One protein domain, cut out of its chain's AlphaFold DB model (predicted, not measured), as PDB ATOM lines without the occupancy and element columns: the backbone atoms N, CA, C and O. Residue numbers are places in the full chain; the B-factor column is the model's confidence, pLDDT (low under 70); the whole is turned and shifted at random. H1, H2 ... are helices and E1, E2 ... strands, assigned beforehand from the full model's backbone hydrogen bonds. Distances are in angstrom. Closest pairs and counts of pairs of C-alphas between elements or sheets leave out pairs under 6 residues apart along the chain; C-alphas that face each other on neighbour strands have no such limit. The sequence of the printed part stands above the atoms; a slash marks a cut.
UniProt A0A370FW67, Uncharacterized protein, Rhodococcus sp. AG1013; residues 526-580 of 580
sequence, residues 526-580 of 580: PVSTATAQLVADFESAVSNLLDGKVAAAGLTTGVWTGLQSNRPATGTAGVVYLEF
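AT A GLANCE: This is residues 526 to 580 of the 580 residues of an uncharacterized protein of Rhodococcus sp. AG1013 (UniProt A0A370FW67). A long straight helix, H1, has a small, loose head at its end: after H1 the printed part folds back into two short strands, E1 and E2, lying side by side, with a wide loop of residues 563 to 575 between them. Residues 526 to 542, of which 529 to 542 belong to H1, stick out as a free arm. The printed part has 55 residues, with one named helix and two named strands in the order H1, E1, E2; the sheet is E1, E2, parallel, and the class is mixed, helices and strands. The whole is loose, with a radius of gyration of the C-alphas of 14.1 A, and flat, spanning 41 by 28 by 13 A.

IN THESE COORDINATES: H1, residues 529 to 552, begins at C-alpha 529 (147.693, 112.830, 135.268) and runs 34.5 A to C-alpha 552 (140.495, 146.002, 141.345). E1 holds residues 559 to 562, 10.3 A long. E2 holds residues 576 to 579, 9.9 A long, ending at C-alpha 579 (130.045, 130.472, 149.897).

HOW THE PARTS SIT: E1 and E2 are parallel neighbours, at 15 degrees between their directions. C-alphas 559 and 576 face each other at 4.8 A. N 560 and O 576, at 2.9 A, and N 578 and O 560, at 2.9 A, are within hydrogen-bond range. The closest C-alphas of H1 and E1 are those of Val 550 and Val 559, 7.4 A apart. H1 and E2 are apart. In H1 every O i to N i+4 pair is within hydrogen-bond range.

THE WHOLE: The C-alphas farthest apart are those of Pro 526 and Gly 554, 41.9 A. The printed part has no cut and ends at Phe 580, the chain's last residue. The link H1 to E1 is short, with 6 residues; the link E1 to E2 is long, with 13. Mean pLDDT of the printed part is 73.2; 23 residues are under 70, among them 549 to 559.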
ATOM      1  N   PRO A 526     143.366 105.549 140.229       72.38
ATOM      2  CA  PRO A 526     144.135 106.755 139.953       72.38
ATOM      3  C   PRO A 526     143.495 107.554 138.811       72.38
ATOM      4  O   PRO A 526     143.397 107.075 137.679       72.38
ATOM      5  N   VAL A 527     143.095 108.795 139.099       79.12
ATOM      6  CA  VAL A 527     142.715 109.768 138.067       79.12
ATOM      7  C   VAL A 527     143.891 110.010 137.117       79.12
ATOM      8  O   VAL A 527     145.052 109.981 137.530       79.12
ATOM      9  N   SER A 528     143.610 110.245 135.831       85.00
ATOM     10  CA  SER A 528     144.690 110.451 134.859       85.00
ATOM     11  C   SER A 528     145.494 111.711 135.200       85.00
ATOM     12  O   SER A 528     144.920 112.725 135.602       85.00
ATOM     13  N   THR A 529     146.812 111.684 134.988       82.75
ATOM     14  CA  THR A 529     147.693 112.830 135.268       82.75
ATOM     15  C   THR A 529     147.257 114.091 134.516       82.75
ATOM     16  O   THR A 529     147.351 115.188 135.053       82.75
ATOM     17  N   ALA A 530     146.710 113.940 133.303       81.12
ATOM     18  CA  ALA A 530     146.148 115.047 132.532       81.12
ATOM     19  C   ALA A 530     144.872 115.621 133.177       81.12
ATOM     20  O   ALA A 530     144.703 116.835 133.223       81.12
ATOM     21  N   THR A 531     143.996 114.769 133.720       84.31
ATOM     22  CA  THR A 531     142.798 115.204 134.459       84.31
ATOM     23  C   THR A 531     143.177 115.914 135.759       84.31
ATOM     24  O   THR A 531     142.628 116.970 136.053       84.31
ATOM     25  N   ALA A 532     144.143 115.373 136.509       85.12
ATOM     26  CA  ALA A 532     144.642 115.986 137.739       85.12
ATOM     27  C   ALA A 532     145.288 117.358 137.476       85.12
ATOM     28  O   ALA A 532     144.999 118.316 138.190       85.12
ATOM     29  N   GLN A 533     146.097 117.474 136.416       87.38
ATOM     30  CA  GLN A 533     146.700 118.746 136.018       87.38
ATOM     31  C   GLN A 533     145.637 119.771 135.599       87.38
ATOM     32  O   GLN A 533     145.678 120.897 136.074       87.38
ATOM     33  N   LEU A 534     144.639 119.378 134.797       88.56
ATOM     34  CA  LEU A 534     143.545 120.273 134.390       88.56
ATOM     35  C   LEU A 534     142.735 120.818 135.577       88.56
ATOM     36  O   LEU A 534     142.282 121.959 135.519       88.56
ATOM     37  N   VAL A 535     142.561 120.038 136.650       88.88
ATOM     38  CA  VAL A 535     141.923 120.519 137.889       88.88
ATOM     39  C   VAL A 535     142.817 121.540 138.596       88.88
ATOM     40  O   VAL A 535     142.345 122.635 138.894       88.88
ATOM     41  N   ALA A 536     144.106 121.245 138.788       84.06
ATOM     42  CA  ALA A 536     145.049 122.169 139.431       84.06
ATOM     43  C   ALA A 536     145.244 123.480 138.636       84.06
ATOM     44  O   ALA A 536     145.325 124.565 139.220       84.06
ATOM     45  N   ASP A 537     145.268 123.399 137.303       87.81
ATOM     46  CA  ASP A 537     145.326 124.551 136.399       87.81
ATOM     47  C   ASP A 537     144.045 125.397 136.502       87.81
ATOM     48  O   ASP A 537     144.112 126.628 136.529       87.81
ATOM     49  N   PHE A 538     142.873 124.755 136.606       88.50
ATOM     50  CA  PHE A 538     141.588 125.436 136.777       88.50
ATOM     51  C   PHE A 538     141.469 126.114 138.147       88.50
ATOM     52  O   PHE A 538     141.107 127.287 138.205       88.50
ATOM     53  N   GLU A 539     141.827 125.433 139.240       85.50
ATOM     54  CA  GLU A 539     141.882 126.018 140.589       85.50
ATOM     55  C   GLU A 539     142.818 127.236 140.627       85.50
ATOM     56  O   GLU A 539     142.444 128.304 141.125       85.50
ATOM     57  N   SER A 540     143.995 127.119 140.006       81.31
ATOM     58  CA  SER A 540     144.959 128.216 139.872       81.31
ATOM     59  C   SER A 540     144.394 129.384 139.055       81.31
ATOM     60  O   SER A 540     144.530 130.544 139.451       81.31
ATOM     61  N   ALA A 541     143.734 129.115 137.925       81.00
ATOM     62  CA  ALA A 541     143.111 130.146 137.092       81.00
ATOM     63  C   ALA A 541     141.950 130.855 137.813       81.00
ATOM     64  O   ALA A 541     141.807 132.075 137.697       81.00
ATOM     65  N   VAL A 542     141.155 130.115 138.593       82.12
ATOM     66  CA  VAL A 542     140.074 130.661 139.422       82.12
ATOM     67  C   VAL A 542     140.636 131.561 140.524       82.12
ATOM     68  O   VAL A 542     140.169 132.695 140.631       82.12
ATOM     69  N   SER A 543     141.661 131.135 141.278       77.62
ATOM     70  CA  SER A 543     142.281 131.987 142.312       77.62
ATOM     71  C   SER A 543     142.791 133.297 141.714       77.62
ATOM     72  O   SER A 543     142.339 134.365 142.114       77.62
ATOM     73  N   ASN A 544     143.617 133.228 140.662       76.12
ATOM     74  CA  ASN A 544     144.161 134.418 139.997       76.12
ATOM     75  C   ASN A 544     143.061 135.380 139.489       76.12
ATOM     76  O   ASN A 544     143.224 136.601 139.545       76.12
ATOM     77  N   LEU A 545     141.924 134.852 139.012       78.50
ATOM     78  CA  LEU A 545     140.781 135.660 138.574       78.50
ATOM     79  C   LEU A 545     140.015 136.304 139.743       78.50
ATOM     80  O   LEU A 545     139.475 137.402 139.581       78.50
ATOM     81  N   LEU A 546     139.943 135.638 140.899       73.44
ATOM     82  CA  LEU A 546     139.392 136.208 142.128       73.44
ATOM     83  C   LEU A 546     140.325 137.305 142.657       73.44
ATOM     84  O   LEU A 546     139.891 138.448 142.785       73.44
ATOM     85  N   ASP A 547     141.605 136.999 142.859       68.00
ATOM     86  CA  ASP A 547     142.619 137.921 143.387       68.00
ATOM     87  C   ASP A 547     142.729 139.204 142.541       68.00
ATOM     88  O   ASP A 547     142.703 140.318 143.073       68.00
ATOM     89  N   GLY A 548     142.731 139.077 141.207       70.25
ATOM     90  CA  GLY A 548     142.724 140.225 140.294       70.25
ATOM     91  C   GLY A 548     141.479 141.118 140.420       70.25
ATOM     92  O   GLY A 548     141.581 142.342 140.314       70.25
ATOM     93  N   LYS A 549     140.302 140.540 140.698       68.81
ATOM     94  CA  LYS A 549     139.058 141.299 140.941       68.81
ATOM     95  C   LYS A 549     139.027 141.942 142.329       68.81
ATOM     96  O   LYS A 549     138.518 143.051 142.465       68.81
ATOM     97  N   VAL A 550     139.592 141.282 143.339       65.81
ATOM     98  CA  VAL A 550     139.721 141.794 144.715       65.81
ATOM     99  C   VAL A 550     140.641 143.015 144.752       65.81
ATOM    100  O   VAL A 550     140.271 144.046 145.317       65.81
ATOM    101  N   ALA A 551     141.782 142.944 144.058       65.88
ATOM    102  CA  ALA A 551     142.687 144.075 143.877       65.88
ATOM    103  C   ALA A 551     142.005 145.251 143.151       65.88
ATOM    104  O   ALA A 551     142.095 146.392 143.605       65.88
ATOM    105  N   ALA A 552     141.256 144.980 142.073       67.12
ATOM    106  CA  ALA A 552     140.495 146.002 141.345       67.12
ATOM    107  C   ALA A 552     139.366 146.650 142.177       67.12
ATOM    108  O   ALA A 552     138.984 147.788 141.907       67.12
ATOM    109  N   ALA A 553     138.855 145.957 143.200       64.62
ATOM    110  CA  ALA A 553     137.865 146.471 144.147       64.62
ATOM    111  C   ALA A 553     138.475 147.224 145.351       64.62
ATOM    112  O   ALA A 553     137.732 147.720 146.197       64.62
ATOM    113  N   GLY A 554     139.809 147.315 145.456       63.31
ATOM    114  CA  GLY A 554     140.500 148.004 146.556       63.31
ATOM    115  C   GLY A 554     140.455 147.275 147.907       63.31
ATOM    116  O   GLY A 554     140.745 147.879 148.940       63.31
ATOM    117  N   LEU A 555     140.091 145.990 147.920       61.81
ATOM    118  CA  LEU A 555     139.950 145.178 149.132       61.81
ATOM    119  C   LEU A 555     141.310 144.597 149.547       61.81
ATOM    120  O   LEU A 555     141.791 143.618 148.985       61.81
ATOM    121  N   THR A 556     141.943 145.199 150.553       59.16
ATOM    122  CA  THR A 556     143.337 144.915 150.948       59.16
ATOM    123  C   THR A 556     143.545 143.647 151.786       59.16
ATOM    124  O   THR A 556     144.665 143.385 152.216       59.16
ATOM    125  N   THR A 557     142.489 142.875 152.059       62.75
ATOM    126  CA  THR A 557     142.501 141.781 153.056       62.75
ATOM    127  C   THR A 557     142.145 140.395 152.501       62.75
ATOM    128  O   THR A 557     142.267 139.417 153.232       62.75
ATOM    129  N   GLY A 558     141.792 140.289 151.213       67.12
ATOM    130  CA  GLY A 558     141.604 139.014 150.506       67.12
ATOM    131  C   GLY A 558     140.164 138.484 150.457       67.12
ATOM    132  O   GLY A 558     139.205 139.160 150.840       67.12
ATOM    133  N   VAL A 559     140.018 137.255 149.959       67.38
ATOM    134  CA  VAL A 559     138.746 136.520 149.861       67.38
ATOM    135  C   VAL A 559     138.850 135.180 150.582       67.38
ATOM    136  O   VAL A 559     139.886 134.523 150.546       67.38
ATOM    137  N   TRP A 560     137.753 134.768 151.213       72.06
ATOM    138  CA  TRP A 560     137.561 133.411 151.711       72.06
ATOM    139  C   TRP A 560     136.565 132.665 150.818       72.06
ATOM    140  O   TRP A 560     135.499 133.199 150.506       72.06
ATOM    141  N   THR A 561     136.898 131.431 150.446       65.50
ATOM    142  CA  THR A 561     136.038 130.505 149.700       65.50
ATOM    143  C   THR A 561     135.859 129.199 150.471       65.50
ATOM    144  O   THR A 561     136.799 128.704 151.096       65.50
ATOM    145  N   GLY A 562     134.664 128.610 150.408       69.31
ATOM    146  CA  GLY A 562     134.421 127.278 150.962       69.31
ATOM    147  C   GLY A 562     132.953 126.960 151.233       69.31
ATOM    148  O   GLY A 562     132.087 127.834 151.182       69.31
ATOM    149  N   LEU A 563     132.698 125.691 151.567       67.75
ATOM    150  CA  LEU A 563     131.399 125.222 152.054       67.75
ATOM    151  C   LEU A 563     131.006 125.974 153.330       67.75
ATOM    152  O   LEU A 563     131.826 126.140 154.239       67.75
ATOM    153  N   GLN A 564     129.730 126.347 153.440       70.94
ATOM    154  CA  GLN A 564     129.187 127.106 154.575       70.94
ATOM    155  C   GLN A 564     129.488 126.468 155.951       70.94
ATOM    156  O   GLN A 564     129.696 127.185 156.930       70.94
ATOM    157  N   SER A 565     129.595 125.134 156.026       74.56
ATOM    158  CA  SER A 565     129.964 124.385 157.241       74.56
ATOM    159  C   SER A 565     131.339 124.737 157.816       74.56
ATOM    160  O   SER A 565     131.574 124.533 159.005       74.56
ATOM    161  N   ASN A 566     132.250 125.247 156.982       74.00
ATOM    162  CA  ASN A 566     133.648 125.493 157.331       74.00
ATOM    163  C   ASN A 566     133.945 126.993 157.520       74.00
ATOM    164  O   ASN A 566     135.106 127.379 157.685       74.00
ATOM    165  N   ARG A 567     132.917 127.853 157.480       73.25
ATOM    166  CA  ARG A 567     133.070 129.302 157.617       73.25
ATOM    167  C   ARG A 567     133.588 129.678 159.020       73.25
ATOM    168  O   ARG A 567     133.003 129.252 160.015       73.25
ATOM    169  N   PRO A 568     134.635 130.523 159.135       74.00
ATOM    170  CA  PRO A 568     135.094 131.042 160.422       74.00
ATOM    171  C   PRO A 568     133.974 131.745 161.203       74.00
ATOM    172  O   PRO A 568     133.293 132.622 160.669       74.00
ATOM    173  N   ALA A 569     133.822 131.394 162.485       66.75
ATOM    174  CA  ALA A 569     132.754 131.903 163.355       66.75
ATOM    175  C   ALA A 569     132.796 133.430 163.581       66.75
ATOM    176  O   ALA A 569     131.780 134.033 163.922       66.75
ATOM    177  N   THR A 570     133.951 134.058 163.352       63.84
ATOM    178  CA  THR A 570     134.131 135.514 163.368       63.84
ATOM    179  C   THR A 570     134.701 135.944 162.019       63.84
ATOM    180  O   THR A 570     135.753 135.454 161.611       63.84
ATOM    181  N   GLY A 571     134.016 136.850 161.318       65.81
ATOM    182  CA  GLY A 571     134.486 137.374 160.033       65.81
ATOM    183  C   GLY A 571     135.632 138.374 160.203       65.81
ATOM    184  O   GLY A 571     135.546 139.280 161.032       65.81
ATOM    185  N   THR A 572     136.684 138.242 159.396       72.31
ATOM    186  CA  THR A 572     137.796 139.201 159.352       72.31
ATOM    187  C   THR A 572     137.362 140.459 158.602       72.31
ATOM    188  O   THR A 572     136.873 140.382 157.475       72.31
ATOM    189  N   ALA A 573     137.543 141.632 159.211       61.38
ATOM    190  CA  ALA A 573     137.159 142.901 158.597       61.38
ATOM    191  C   ALA A 573     137.928 143.145 157.283       61.38
ATOM    192  O   ALA A 573     139.155 143.097 157.266       61.38
ATOM    193  N   GLY A 574     137.191 143.412 156.200       64.25
ATOM    194  CA  GLY A 574     137.733 143.635 154.854       64.25
ATOM    195  C   GLY A 574     137.863 142.380 153.977       64.25
ATOM    196  O   GLY A 574     138.066 142.518 152.772       64.25
ATOM    197  N   VAL A 575     137.663 141.176 154.531       66.94
ATOM    198  CA  VAL A 575     137.578 139.934 153.743       66.94
ATOM    199  C   VAL A 575     136.182 139.781 153.140       66.94
ATOM    200  O   VAL A 575     135.177 139.894 153.845       66.94
ATOM    201  N   VAL A 576     136.112 139.468 151.844       70.00
ATOM    202  CA  VAL A 576     134.861 139.048 151.189       70.00
ATOM    203  C   VAL A 576     134.734 137.526 151.259       70.00
ATOM    204  O   VAL A 576     135.667 136.798 150.933       70.00
ATOM    205  N   TYR A 577     133.572 137.046 151.698       72.56
ATOM    206  CA  TYR A 577     133.271 135.622 151.856       72.56
ATOM    207  C   TYR A 577     132.389 135.162 150.693       72.56
ATOM    208  O   TYR A 577     131.310 135.720 150.486       72.56
ATOM    209  N   LEU A 578     132.849 134.159 149.945       66.25
ATOM    210  CA  LEU A 578     132.118 133.520 148.852       66.25
ATOM    211  C   LEU A 578     131.819 132.069 149.247       66.25
ATOM    212  O   LEU A 578     132.717 131.231 149.324       66.25
ATOM    213  N   GLU A 579     130.550 131.801 149.541       72.94
ATOM    214  CA  GLU A 579     130.045 130.472 149.897       72.94
ATOM    215  C   GLU A 579     129.594 129.719 148.636       72.94
ATOM    216  O   GLU A 579     129.053 130.329 147.707       72.94
ATOM    217  N   PHE A 580     129.825 128.404 148.627       58.81
ATOM    218  CA  PHE A 580     129.416 127.453 147.589       58.81
ATOM    219  C   PHE A 580     128.670 126.272 148.227       58.81
ATOM    220  O   PHE A 580     129.004 125.942 149.392       58.81
TER     221      PHE A 580